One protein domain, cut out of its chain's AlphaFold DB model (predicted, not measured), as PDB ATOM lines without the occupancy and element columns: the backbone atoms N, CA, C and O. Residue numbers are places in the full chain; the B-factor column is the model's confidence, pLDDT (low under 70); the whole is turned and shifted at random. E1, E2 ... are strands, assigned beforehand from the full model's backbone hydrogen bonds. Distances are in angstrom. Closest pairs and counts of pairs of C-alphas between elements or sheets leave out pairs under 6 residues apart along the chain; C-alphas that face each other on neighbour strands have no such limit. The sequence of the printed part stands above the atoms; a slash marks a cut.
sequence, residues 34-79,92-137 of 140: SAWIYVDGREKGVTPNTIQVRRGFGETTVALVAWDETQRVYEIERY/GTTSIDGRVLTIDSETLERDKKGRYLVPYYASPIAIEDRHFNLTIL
ATOM      1  N   SER A  34      90.734 -36.706-198.180       85.06
ATOM      2  CA  SER A  34      89.838 -37.829-198.454       85.06
ATOM      3  C   SER A  34      89.378 -37.737-199.904       85.06
ATOM      4  O   SER A  34      88.932 -36.681-200.354       85.06
ATOM      5  N   ALA A  35      89.476 -38.845-200.631       90.62
ATOM      6  CA  ALA A  35      89.035 -38.943-202.015       90.62
ATOM      7  C   ALA A  35      88.012 -40.068-202.171       90.62
ATOM      8  O   ALA A  35      88.172 -41.153-201.606       90.62
ATOM      9  N   TRP A  36      86.974 -39.815-202.965       93.62
ATOM     10  CA  TRP A  36      86.052 -40.852-203.414       93.62
ATOM     11  C   TRP A  36      86.762 -41.773-204.398       93.62
ATOM     12  O   TRP A  36      87.430 -41.313-205.325       93.62
ATOM     13  N   ILE A  37      86.609 -43.074-204.185       94.31
ATOM     14  CA  ILE A  37      87.239 -44.125-204.972       94.31
ATOM     15  C   ILE A  37      86.212 -44.655-205.963       94.31
ATOM     16  O   ILE A  37      85.170 -45.178-205.563       94.31
ATOM     17  N   TYR A  38      86.537 -44.603-207.249       93.06
ATOM     18  CA  TYR A  38      85.739 -45.191-208.318       93.06
ATOM     19  C   TYR A  38      86.547 -46.261-209.046       93.06
ATOM     20  O   TYR A  38      87.699 -46.033-209.400       93.06
ATOM     21  N   VAL A  39      85.930 -47.413-209.307       92.25
ATOM     22  CA  VAL A  39      86.479 -48.458-210.183       92.25
ATOM     23  C   VAL A  39      85.529 -48.622-211.358       92.25
ATOM     24  O   VAL A  39      84.349 -48.915-211.153       92.25
ATOM     25  N   ASP A  40      86.027 -48.370-212.568       89.06
ATOM     26  CA  ASP A  40      85.246 -48.344-213.812       89.06
ATOM     27  C   ASP A  40      83.973 -47.484-213.687       89.06
ATOM     28  O   ASP A  40      82.865 -47.881-214.053       89.06
ATOM     29  N   GLY A  41      84.127 -46.306-213.072       89.50
ATOM     30  CA  GLY A  41      83.046 -45.341-212.840       89.50
ATOM     31  C   GLY A  41      82.074 -45.699-211.708       89.50
ATOM     32  O   GLY A  41      81.145 -44.939-211.451       89.50
ATOM     33  N   ARG A  42      82.265 -46.823-211.005       91.69
ATOM     34  CA  ARG A  42      81.422 -47.229-209.868       91.69
ATOM     35  C   ARG A  42      82.104 -46.916-208.544       91.69
ATOM     36  O   ARG A  42      83.228 -47.361-208.325       91.69
ATOM     37  N   GLU A  43      81.405 -46.220-207.653       93.44
ATOM     38  CA  GLU A  43      81.898 -45.900-206.311       93.44
ATOM     39  C   GLU A  43      82.218 -47.177-205.515       93.44
ATOM     40  O   GLU A  43      81.458 -48.152-205.522       93.44
ATOM     41  N   LYS A  44      83.373 -47.179-204.848       93.88
ATOM     42  CA  LYS A  44      83.863 -48.264-203.987       93.88
ATOM     43  C   LYS A  44      84.090 -47.834-202.541       93.88
ATOM     44  O   LYS A  44      84.267 -48.704-201.692       93.88
ATOM     45  N   GLY A  45      84.083 -46.533-202.263       92.81
ATOM     46  CA  GLY A  45      84.247 -45.973-200.925       92.81
ATOM     47  C   GLY A  45      85.084 -44.698-200.934       92.81
ATOM     48  O   GLY A  45      85.193 -44.028-201.958       92.81
ATOM     49  N   VAL A  46      85.690 -44.390-199.790       93.00
ATOM     50  CA  VAL A  46      86.513 -43.191-199.563       93.00
ATOM     51  C   VAL A  46      87.874 -43.613-199.020       93.00
ATOM     52  O   VAL A  46      87.971 -44.643-198.352       93.00
ATOM     53  N   THR A  47      88.923 -42.849-199.312       91.38
ATOM     54  CA  THR A  47      90.240 -43.045-198.701       91.38
ATOM     55  C   THR A  47      90.287 -42.583-197.228       91.38
ATOM     56  O   THR A  47      89.561 -41.658-196.857       91.38
ATOM     57  N   PRO A  48      91.133 -43.185-196.366       92.06
ATOM     58  CA  PRO A  48      92.063 -44.278-196.649       92.06
ATOM     59  C   PRO A  48      91.368 -45.628-196.824       92.06
ATOM     60  O   PRO A  48      90.399 -45.935-196.132       92.06
ATOM     61  N   ASN A  49      91.861 -46.445-197.757       93.19
ATOM     62  CA  ASN A  49      91.279 -47.760-198.024       93.19
ATOM     63  C   ASN A  49      92.274 -48.706-198.714       93.19
ATOM     64  O   ASN A  49      93.301 -48.289-199.248       93.19
ATOM     65  N   THR A  50      91.936 -49.990-198.754       94.31
ATOM     66  CA  THR A  50      92.569 -50.977-199.627       94.31
ATOM     67  C   THR A  50      91.514 -51.566-200.547       94.31
ATOM     68  O   THR A  50      90.518 -52.119-200.085       94.31
ATOM     69  N   ILE A  51      91.743 -51.484-201.854       94.75
ATOM     70  CA  ILE A  51      90.860 -52.095-202.849       94.75
ATOM     71  C   ILE A  51      91.578 -53.220-203.580       94.75
ATOM     72  O   ILE A  51      92.781 -53.159-203.827       94.75
ATOM     73  N   GLN A  52      90.819 -54.245-203.955       92.69
ATOM     74  CA  GLN A  52      91.298 -55.307-204.828       92.69
ATOM     75  C   GLN A  52      90.717 -55.113-206.219       92.69
ATOM     76  O   GLN A  52      89.502 -54.978-206.383       92.69
ATOM     77  N   VAL A  53      91.589 -55.135-207.217       90.69
ATOM     78  CA  VAL A  53      91.224 -55.047-208.626       90.69
ATOM     79  C   VAL A  53      91.763 -56.286-209.318       90.69
ATOM     80  O   VAL A  53      92.940 -56.616-209.193       90.69
ATOM     81  N   ARG A  54      90.897 -57.005-210.031       85.19
ATOM     82  CA  ARG A  54      91.326 -58.134-210.861       85.19
ATOM     83  C   ARG A  54      91.739 -57.615-212.224       85.19
ATOM     84  O   ARG A  54      91.002 -56.841-212.829       85.19
ATOM     85  N   ARG A  55      92.892 -58.058-212.712       76.12
ATOM     86  CA  ARG A  55      93.381 -57.692-214.035       76.12
ATOM     87  C   ARG A  55      92.543 -58.406-215.102       76.12
ATOM     88  O   ARG A  55      92.556 -59.627-215.208       76.12
ATOM     89  N   GLY A  56      91.789 -57.634-215.879       67.50
ATOM     90  CA  GLY A  56      90.953 -58.130-216.974       67.50
ATOM     91  C   GLY A  56      91.575 -57.918-218.355       67.50
ATOM     92  O   GLY A  56      92.636 -57.311-218.491       67.50
ATOM     93  N   PHE A  57      90.902 -58.423-219.394       59.06
ATOM     94  CA  PHE A  57      91.108 -57.926-220.756       59.06
ATOM     95  C   PHE A  57      90.401 -56.580-220.910       59.06
ATOM     96  O   PHE A  57      89.224 -56.475-220.569       59.06
ATOM     97  N   GLY A  58      91.113 -55.590-221.449       65.44
ATOM     98  CA  GLY A  58      90.648 -54.207-221.557       65.44
ATOM     99  C   GLY A  58      91.259 -53.285-220.501       65.44
ATOM    100  O   GLY A  58      92.123 -53.690-219.722       65.44
ATOM    101  N   GLU A  59      90.808 -52.033-220.509       69.06
ATOM    102  CA  GLU A  59      91.249 -50.985-219.589       69.06
ATOM    103  C   GLU A  59      90.405 -51.043-218.307       69.06
ATOM    104  O   GLU A  59      89.188 -50.867-218.353       69.06
ATOM    105  N   THR A  60      91.034 -51.292-217.154       84.56
ATOM    106  CA  THR A  60      90.406 -51.056-215.844       84.56
ATOM    107  C   THR A  60      90.906 -49.736-215.285       84.56
ATOM    108  O   THR A  60      92.113 -49.501-215.219       84.56
ATOM    109  N   THR A  61      89.984 -48.880-214.859       88.31
ATOM    110  CA  THR A  61      90.318 -47.548-214.353       88.31
ATOM    111  C   THR A  61      89.992 -47.429-212.874       88.31
ATOM    112  O   THR A  61      88.850 -47.645-212.466       88.31
ATOM    113  N   VAL A  62      90.975 -47.009-212.074       91.38
ATOM    114  CA  VAL A  62      90.750 -46.557-210.694       91.38
ATOM    115  C   VAL A  62      90.870 -45.041-210.664       91.38
ATOM    116  O   VAL A  62      91.921 -44.508-211.001       91.38
ATOM    117  N   ALA A  63      89.814 -44.342-210.260       92.06
ATOM    118  CA  ALA A  63      89.812 -42.890-210.129       92.06
ATOM    119  C   ALA A  63      89.637 -42.470-208.666       92.06
ATOM    120  O   ALA A  63      88.793 -43.013-207.953       92.06
ATOM    121  N   LEU A  64      90.422 -41.481-208.251       92.06
ATOM    122  CA  LEU A  64      90.314 -40.791-206.971       92.06
ATOM    123  C   LEU A  64      89.872 -39.364-207.234       92.06
ATOM    124  O   LEU A  64      90.512 -38.668-208.023       92.06
ATOM    125  N   VAL A  65      88.780 -38.958-206.591       90.06
ATOM    126  CA  VAL A  65      88.199 -37.621-206.732       90.06
ATOM    127  C   VAL A  65      88.083 -36.989-205.352       90.06
ATOM    128  O   VAL A  65      87.271 -37.418-204.529       90.06
ATOM    129  N   ALA A  66      88.915 -35.983-205.092       87.75
ATOM    130  CA  ALA A  66      88.801 -35.140-203.907       87.75
ATOM    131  C   ALA A  66      87.841 -33.964-204.156       87.75
ATOM    132  O   ALA A  66      87.557 -33.601-205.299       87.75
ATOM    133  N   TRP A  67      87.337 -33.364-203.075       73.25
ATOM    134  CA  TRP A  67      86.391 -32.241-203.130       73.25
ATOM    135  C   TRP A  67      86.940 -31.002-203.856       73.25
ATOM    136  O   TRP A  67      86.160 -30.209-204.370       73.25
ATOM    137  N   ASP A  68      88.263 -30.840-203.903       68.94
ATOM    138  CA  ASP A  68      88.979 -29.718-204.517       68.94
ATOM    139  C   ASP A  68      89.419 -29.990-205.971       68.94
ATOM    140  O   ASP A  68      90.417 -29.451-206.438       68.94
ATOM    141  N   GLU A  69      88.662 -30.822-206.692       63.34
ATOM    142  CA  GLU A  69      88.905 -31.216-208.093       63.34
ATOM    143  C   GLU A  69      90.266 -31.889-208.350       63.34
ATOM    144  O   GLU A  69      90.705 -32.027-209.495       63.34
ATOM    145  N   THR A  70      90.926 -32.410-207.312       72.88
ATOM    146  CA  THR A  70      92.087 -33.277-207.518       72.88
ATOM    147  C   THR A  70      91.622 -34.638-208.036       72.88
ATOM    148  O   THR A  70      91.094 -35.456-207.278       72.88
ATOM    149  N   GLN A  71      91.843 -34.893-209.331       82.25
ATOM    150  CA  GLN A  71      91.590 -36.187-209.963       82.25
ATOM    151  C   GLN A  71      92.899 -36.956-210.184       82.25
ATOM    152  O   GLN A  71      93.801 -36.494-210.886       82.25
ATOM    153  N   ARG A  72      92.998 -38.168-209.626       88.19
ATOM    154  CA  ARG A  72      94.062 -39.136-209.950       88.19
ATOM    155  C   ARG A  72      93.456 -40.369-210.587       88.19
ATOM    156  O   ARG A  72      92.468 -40.891-210.085       88.19
ATOM    157  N   VAL A  73      94.043 -40.825-211.687       88.38
ATOM    158  CA  VAL A  73      93.514 -41.946-212.468       88.38
ATOM    159  C   VAL A  73      94.616 -42.965-212.702       88.38
ATOM    160  O   VAL A  73      95.642 -42.618-213.280       88.38
ATOM    161  N   TYR A  74      94.398 -44.202-212.270       88.62
ATOM    162  CA  TYR A  74      95.252 -45.353-212.553       88.62
ATOM    163  C   TYR A  74      94.640 -46.150-213.689       88.62
ATOM    164  O   TYR A  74      93.486 -46.575-213.595       88.62
ATOM    165  N   GLU A  75      95.426 -46.370-214.731       84.38
ATOM    166  CA  GLU A  75      95.062 -47.237-215.842       84.38
ATOM    167  C   GLU A  75      95.754 -48.584-215.660       84.38
ATOM    168  O   GLU A  75      96.982 -48.686-215.657       84.38
ATOM    169  N   ILE A  76      94.946 -49.620-215.445       83.62
ATOM    170  CA  ILE A  76      95.394 -50.993-215.250       83.62
ATOM    171  C   ILE A  76      95.023 -51.757-216.514       83.62
ATOM    172  O   ILE A  76      93.873 -52.158-216.695       83.62
ATOM    173  N   GLU A  77      96.004 -51.965-217.383       71.69
ATOM    174  CA  GLU A  77      95.812 -52.675-218.643       71.69
ATOM    175  C   GLU A  77      96.623 -53.974-218.684       71.69
ATOM    176  O   GLU A  77      97.712 -54.102-218.113       71.69
ATOM    177  N   ARG A  78      96.081 -54.968-219.392       63.03
ATOM    178  CA  ARG A  78      96.807 -56.172-219.792       63.03
ATOM    179  C   ARG A  78      97.131 -56.107-221.286       63.03
ATOM    180  O   ARG A  78      96.296 -56.477-222.106       63.03
ATOM    181  N   TYR A  79      98.364 -55.738-221.638       51.12
ATOM    182  CA  TYR A  79      98.860 -55.899-223.008       51.12
ATOM    183  C   TYR A  79      99.249 -57.358-223.284       51.12
ATOM    184  O   TYR A  79     100.012 -57.966-222.531       51.12
ATOM    185  N   GLY A  92     111.558 -46.420-209.807       48.50
ATOM    186  CA  GLY A  92     111.257 -46.285-208.386       48.50
ATOM    187  C   GLY A  92     111.932 -47.270-207.432       48.50
ATOM    188  O   GLY A  92     112.572 -48.252-207.803       48.50
ATOM    189  N   THR A  93     111.782 -46.989-206.141       49.16
ATOM    190  CA  THR A  93     112.104 -47.951-205.088       49.16
ATOM    191  C   THR A  93     111.044 -49.046-205.106       49.16
ATOM    192  O   THR A  93     109.908 -48.814-204.696       49.16
ATOM    193  N   THR A  94     111.400 -50.230-205.587       56.75
ATOM    194  CA  THR A  94     110.542 -51.415-205.518       56.75
ATOM    195  C   THR A  94     110.966 -52.280-204.341       56.75
ATOM    196  O   THR A  94     112.155 -52.468-204.086       56.75
ATOM    197  N   SER A  95     109.988 -52.803-203.606       59.97
ATOM    198  CA  SER A  95     110.224 -53.855-202.620       59.97
ATOM    199  C   SER A  95     109.619 -55.148-203.140       59.97
ATOM    200  O   SER A  95     108.465 -55.173-203.580       59.97
ATOM    201  N   ILE A  96     110.419 -56.209-203.110       62.09
ATOM    202  CA  ILE A  96     110.000 -57.561-203.462       62.09
ATOM    203  C   ILE A  96     110.040 -58.373-202.170       62.09
ATOM    204  O   ILE A  96     111.109 -58.772-201.716       62.09
ATOM    205  N   ASP A  97     108.872 -58.637-201.586       63.94
ATOM    206  CA  ASP A  97     108.716 -59.557-200.446       63.94
ATOM    207  C   ASP A  97     108.516 -61.023-200.895       63.94
ATOM    208  O   ASP A  97     108.281 -61.925-200.088       63.94
ATOM    209  N   GLY A  98     108.611 -61.264-202.207       57.84
ATOM    210  CA  GLY A  98     108.455 -62.566-202.851       57.84
ATOM    211  C   GLY A  98     107.011 -62.948-203.186       57.84
ATOM    212  O   GLY A  98     106.810 -63.957-203.862       57.84
ATOM    213  N   ARG A  99     106.004 -62.168-202.766       70.44
ATOM    214  CA  ARG A  99     104.580 -62.428-203.062       70.44
ATOM    215  C   ARG A  99     103.898 -61.275-203.780       70.44
ATOM    216  O   ARG A  99     103.022 -61.523-204.607       70.44
ATOM    217  N   VAL A 100     104.298 -60.048-203.471       76.81
ATOM    218  CA  VAL A 100     103.718 -58.831-204.028       76.81
ATOM    219  C   VAL A 100     104.841 -57.867-204.383       76.81
ATOM    220  O   VAL A 100     105.718 -57.574-203.573       76.81
ATOM    221  N   LEU A 101     104.814 -57.358-205.613       80.00
ATOM    222  CA  LEU A 101     105.641 -56.212-205.968       80.00
ATOM    223  C   LEU A 101     104.960 -54.949-205.445       80.00
ATOM    224  O   LEU A 101     103.835 -54.662-205.851       80.00
ATOM    225  N   THR A 102     105.631 -54.196-204.579       85.12
ATOM    226  CA  THR A 102     105.097 -52.918-204.085       85.12
ATOM    227  C   THR A 102     105.678 -51.755-204.878       85.12
ATOM    228  O   THR A 102     106.899 -51.660-205.030       85.12
ATOM    229  N   ILE A 103     104.798 -50.884-205.379       84.31
ATOM    230  CA  ILE A 103     105.124 -49.712-206.193       84.31
ATOM    231  C   ILE A 103     104.525 -48.463-205.543       84.31
ATOM    232  O   ILE A 103     103.327 -48.421-205.271       84.31
ATOM    233  N   ASP A 104     105.341 -47.430-205.349       86.88
ATOM    234  CA  ASP A 104     104.862 -46.115-204.915       86.88
ATOM    235  C   ASP A 104     104.308 -45.340-206.121       86.88
ATOM    236  O   ASP A 104     105.010 -45.127-207.115       86.88
ATOM    237  N   SER A 105     103.047 -44.908-206.045       85.94
ATOM    238  CA  SER A 105     102.388 -44.152-207.113       85.94
ATOM    239  C   SER A 105     103.063 -42.815-207.425       85.94
ATOM    240  O   SER A 105     102.932 -42.325-208.544       85.94
ATOM    241  N   GLU A 106     103.827 -42.244-206.489       84.12
ATOM    242  CA  GLU A 106     104.614 -41.031-206.732       84.12
ATOM    243  C   GLU A 106     105.765 -41.270-207.719       84.12
ATOM    244  O   GLU A 106     106.262 -40.328-208.333       84.12
ATOM    245  N   THR A 107     106.162 -42.533-207.908       81.94
ATOM    246  CA  THR A 107     107.225 -42.944-208.839       81.94
ATOM    247  C   THR A 107     106.702 -43.463-210.177       81.94
ATOM    248  O   THR A 107     107.501 -43.762-211.065       81.94
ATOM    249  N   LEU A 108     105.379 -43.578-210.339       80.81
ATOM    250  CA  LEU A 108     104.766 -44.027-211.585       80.81
ATOM    251  C   LEU A 108     104.807 -42.924-212.644       80.81
ATOM    252  O   LEU A 108     104.478 -41.764-212.385       80.81
ATOM    253  N   GLU A 109     105.138 -43.314-213.874       79.56
ATOM    254  CA  GLU A 109     104.988 -42.433-215.026       79.56
ATOM    255  C   GLU A 109     103.519 -42.092-215.285       79.56
ATOM    256  O   GLU A 109     102.597 -42.862-214.983       79.56
ATOM    257  N   ARG A 110     103.314 -40.924-215.897       81.38
ATOM    258  CA  ARG A 110     102.004 -40.462-216.344       81.38
ATOM    259  C   ARG A 110     101.951 -40.373-217.861       81.38
ATOM    260  O   ARG A 110     102.909 -39.935-218.495       81.38
ATOM    261  N   ASP A 111     100.812 -40.733-218.437       79.44
ATOM    262  CA  ASP A 111     100.561 -40.549-219.863       79.44
ATOM    263  C   ASP A 111     100.286 -39.072-220.220       79.44
ATOM    264  O   ASP A 111     100.208 -38.184-219.367       79.44
ATOM    265  N   LYS A 112     100.079 -38.793-221.514       79.19
ATOM    266  CA  LYS A 112      99.757 -37.440-222.011       79.19
ATOM    267  C   LYS A 112      98.436 -36.875-221.470       79.19
ATOM    268  O   LYS A 112      98.187 -35.684-221.629       79.19
ATOM    269  N   LYS A 113      97.583 -37.716-220.883       79.06
ATOM    270  CA  LYS A 113      96.310 -37.349-220.253       79.06
ATOM    271  C   LYS A 113      96.448 -37.220-218.727       79.06
ATOM    272  O   LYS A 113      95.453 -36.967-218.057       79.06
ATOM    273  N   GLY A 114      97.655 -37.386-218.177       80.81
ATOM    274  CA  GLY A 114      97.932 -37.305-216.744       80.81
ATOM    275  C   GLY A 114      97.557 -38.558-215.946       80.81
ATOM    276  O   GLY A 114      97.554 -38.491-214.715       80.81
ATOM    277  N   ARG A 115      97.250 -39.679-216.611       82.69
ATOM    278  CA  ARG A 115      96.899 -40.964-215.984       82.69
ATOM    279  C   ARG A 115      98.162 -41.722-215.599       82.69
ATOM    280  O   ARG A 115      99.101 -41.770-216.388       82.69
ATOM    281  N   TYR A 116      98.176 -42.327-214.418       85.81
ATOM    282  CA  TYR A 116      99.267 -43.189-213.976       85.81
ATOM    283  C   TYR A 116      99.245 -44.506-214.741       85.81
ATOM    284  O   TYR A 116      98.219 -45.194-214.780       85.81
ATOM    285  N   LEU A 117     100.394 -44.858-215.308       79.75
ATOM    286  CA  LEU A 117     100.579 -46.100-216.043       79.75
ATOM    287  C   LEU A 117     100.972 -47.210-215.073       79.75
ATOM    288  O   LEU A 117     102.047 -47.174-214.474       79.75
ATOM    289  N   VAL A 118     100.102 -48.208-214.908       79.69
ATOM    290  CA  VAL A 118     100.391 -49.354-214.041       79.69
ATOM    291  C   VAL A 118     101.155 -50.418-214.831       79.69
ATOM    292  O   VAL A 118     100.627 -50.945-215.813       79.69
ATOM    293  N   PRO A 119     102.369 -50.803-214.404       72.25
ATOM    294  CA  PRO A 119     103.173 -51.757-215.152       72.25
ATOM    295  C   PRO A 119     102.595 -53.178-215.120       72.25
ATOM    296  O   PRO A 119     101.923 -53.627-214.178       72.25
ATOM    297  N   TYR A 120     102.904 -53.937-216.169       74.94
ATOM    298  CA  TYR A 120     102.526 -55.338-216.250       74.94
ATOM    299  C   TYR A 120     103.528 -56.228-215.503       74.94
ATOM    300  O   TYR A 120     104.682 -56.332-215.905       74.94
ATOM    301  N   TYR A 121     103.059 -56.957-214.483       73.56
ATOM    302  CA  TYR A 121     103.782 -58.089-213.900       73.56
ATOM    303  C   TYR A 121     102.957 -59.379-213.920       73.56
ATOM    304  O   TYR A 121     101.725 -59.360-213.870       73.56
ATOM    305  N   ALA A 122     103.663 -60.510-213.988       72.88
ATOM    306  CA  ALA A 122     103.087 -61.851-213.884       72.88
ATOM    307  C   ALA A 122     102.760 -62.261-212.432       72.88
ATOM    308  O   ALA A 122     102.209 -63.333-212.212       72.88
ATOM    309  N   SER A 123     103.079 -61.415-211.458       77.50
ATOM    310  CA  SER A 123     102.729 -61.589-210.048       77.50
ATOM    311  C   SER A 123     101.774 -60.475-209.616       77.50
ATOM    312  O   SER A 123     101.725 -59.437-210.286       77.50
ATOM    313  N   PRO A 124     101.031 -60.653-208.510       84.50
ATOM    314  CA  PRO A 124     100.262 -59.569-207.915       84.50
ATOM    315  C   PRO A 124     101.132 -58.341-207.620       84.50
ATOM    316  O   PRO A 124     102.302 -58.464-207.243       84.50
ATOM    317  N   ILE A 125     100.540 -57.161-207.772       86.75
ATOM    318  CA  ILE A 125     101.199 -55.872-207.530       86.75
ATOM    319  C   ILE A 125     100.372 -55.096-206.508       86.75
ATOM    320  O   ILE A 125      99.145 -55.062-206.610       86.75
ATOM    321  N   ALA A 126     101.034 -54.447-205.559       90.62
ATOM    322  CA  ALA A 126     100.453 -53.412-204.720       90.62
ATOM    323  C   ALA A 126     100.911 -52.041-205.223       90.62
ATOM    324  O   ALA A 126     102.109 -51.797-205.357       90.62
ATOM    325  N   ILE A 127      99.962 -51.149-205.490       90.75
ATOM    326  CA  ILE A 127     100.238 -49.735-205.762       90.75
ATOM    327  C   ILE A 127      99.870 -48.951-204.508       90.75
ATOM    328  O   ILE A 127      98.718 -49.002-204.074       90.75
ATOM    329  N   GLU A 128     100.831 -48.234-203.941       91.44
ATOM    330  CA  GLU A 128     100.635 -47.363-202.785       91.44
ATOM    331  C   GLU A 128     100.516 -45.906-203.241       91.44
ATOM    332  O   GLU A 128     101.468 -45.323-203.758       91.44
ATOM    333  N   ASP A 129      99.353 -45.291-203.036       91.00
ATOM    334  CA  ASP A 129      99.203 -43.839-203.091       91.00
ATOM    335  C   ASP A 129      99.273 -43.259-201.687       91.00
ATOM    336  O   ASP A 129      98.296 -43.276-200.941       91.00
ATOM    337  N   ARG A 130     100.441 -42.720-201.338       88.50
ATOM    338  CA  ARG A 130     100.698 -42.097-200.036       88.50
ATOM    339  C   ARG A 130     100.026 -40.742-199.871       88.50
ATOM    340  O   ARG A 130      99.722 -40.362-198.745       88.50
ATOM    341  N   HIS A 131      99.748 -40.040-200.965       87.25
ATOM    342  CA  HIS A 131      99.059 -38.754-200.919       87.25
ATOM    343  C   HIS A 131      97.614 -38.924-200.454       87.25
ATOM    344  O   HIS A 131      97.140 -38.161-199.616       87.25
ATOM    345  N   PHE A 132      96.929 -39.945-200.974       88.69
ATOM    346  CA  PHE A 132      95.553 -40.255-200.592       88.69
ATOM    347  C   PHE A 132      95.431 -41.399-199.582       88.69
ATOM    348  O   PHE A 132      94.324 -41.702-199.155       88.69
ATOM    349  N   ASN A 133      96.539 -42.022-199.177       91.06
ATOM    350  CA  ASN A 133      96.577 -43.200-198.309       91.06
ATOM    351  C   ASN A 133      95.696 -44.358-198.840       91.06
ATOM    352  O   ASN A 133      94.819 -44.883-198.149       91.06
ATOM    353  N   LEU A 134      95.908 -44.720-200.109       92.56
ATOM    354  CA  LEU A 134      95.240 -45.824-200.801       92.56
ATOM    355  C   LEU A 134      96.237 -46.932-201.136       92.56
ATOM    356  O   LEU A 134      97.308 -46.666-201.677       92.56
ATOM    357  N   THR A 135      95.820 -48.182-200.949       94.19
ATOM    358  CA  THR A 135      96.504 -49.345-201.530       94.19
ATOM    359  C   THR A 135      95.614 -50.018-202.574       94.19
ATOM    360  O   THR A 135      94.489 -50.426-202.278       94.19
ATOM    361  N   ILE A 136      96.116 -50.166-203.801       93.44
ATOM    362  CA  ILE A 136      95.458 -50.920-204.877       93.44
ATOM    363  C   ILE A 136      96.177 -52.260-205.028       93.44
ATOM    364  O   ILE A 136      97.315 -52.309-205.491       93.44
ATOM    365  N   LEU A 137      95.510 -53.351-204.660       92.62
ATOM    366  CA  LEU A 137      95.997 -54.710-204.888       92.62
ATOM    367  C   LEU A 137      95.509 -55.203-206.250       92.62
ATOM    368  O   LEU A 137      94.330 -55.522-206.424       92.62
TER     369      LEU A 137
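What this domain is: This is residues 34 to 79 and 92 to 137 of the 140 residues of an uncharacterized protein of Bacteroidetes bacterium (UniProt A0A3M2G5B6). What shape is this? It is a sandwich of two four-stranded sheets, E2 E1 E4 E5 and E3 E8 E7 E6, face to face with their strands running at 14 degrees to each other; the long link 105 to 124 loops from E6 out to the edge of E5 and back to E7. What is it made of? The printed part has 92 residues, no named helix and eight strands, E1 to E8 in order along it, and the class is all strand, though under half of the residues, 44, are in named elements. The first sheet, order E2 E1 E4 E5, is antiparallel and the second, order E3 E8 E7 E6, is mixed; the whole is compact, with a radius of gyration of the C-alphas of 12.5 A and spans of 37 by 26 by 25 A.

Where its parts are: Where are the first strands? E1 is residues 35 to 39, from C-alpha 35 at (89.035, -38.943, -202.015), E2 is 42 to 46, and E3 is 49 to 54, 16.5 A long. Which are longest? E4, residues 59 to 66, measures 22.4 A and E5, residues 71 to 77, 19.1 A. What follows the cut? E6 is residues 101 to 104, E7 is 125 to 129, 13.0 A long, and E8 is 134 to 137, ending at C-alpha 137 at (95.997, -54.710, -204.888).

How they stand to each other: How is the first sheet paired? E1 and E2 form a hairpin, with N 37 and O 45 2.8 A apart. E1 is antiparallel to E4 at 164 degrees, with N 38 and O 63 2.8 A apart; E4 and E5 form a hairpin, with N 64 and O 72 2.8 A apart. How is the second? E3 and E8 are parallel at 26 degrees, with N 51 and O 135 3.0 A apart. E7 and E8 form a hairpin, with N 129 and O 134 2.8 A apart, and E7 and E6 are parallel, with N 126 and O 101 2.8 A apart. How do the sheets meet? The parts that face each other are 9.9 A centre to centre, and E1 and E3 are near each other, with 6 pairs of C-alphas within 10 A.

The domain as a whole: How large is it? The C-alphas farthest apart, of Asp 68 and Gly 98, are 38.2 A apart. Where is the chain cut? Residues 80 to 91 are not printed, and C-alphas 79 and 92 are 21.4 A apart; of the links printed whole, E6 to E7 is long. Where is confidence low? The mean pLDDT of the printed part is 81.8, and it is under 70 at residues 56 to 59, 68 to 69, 78 to 79 and 92 to 98.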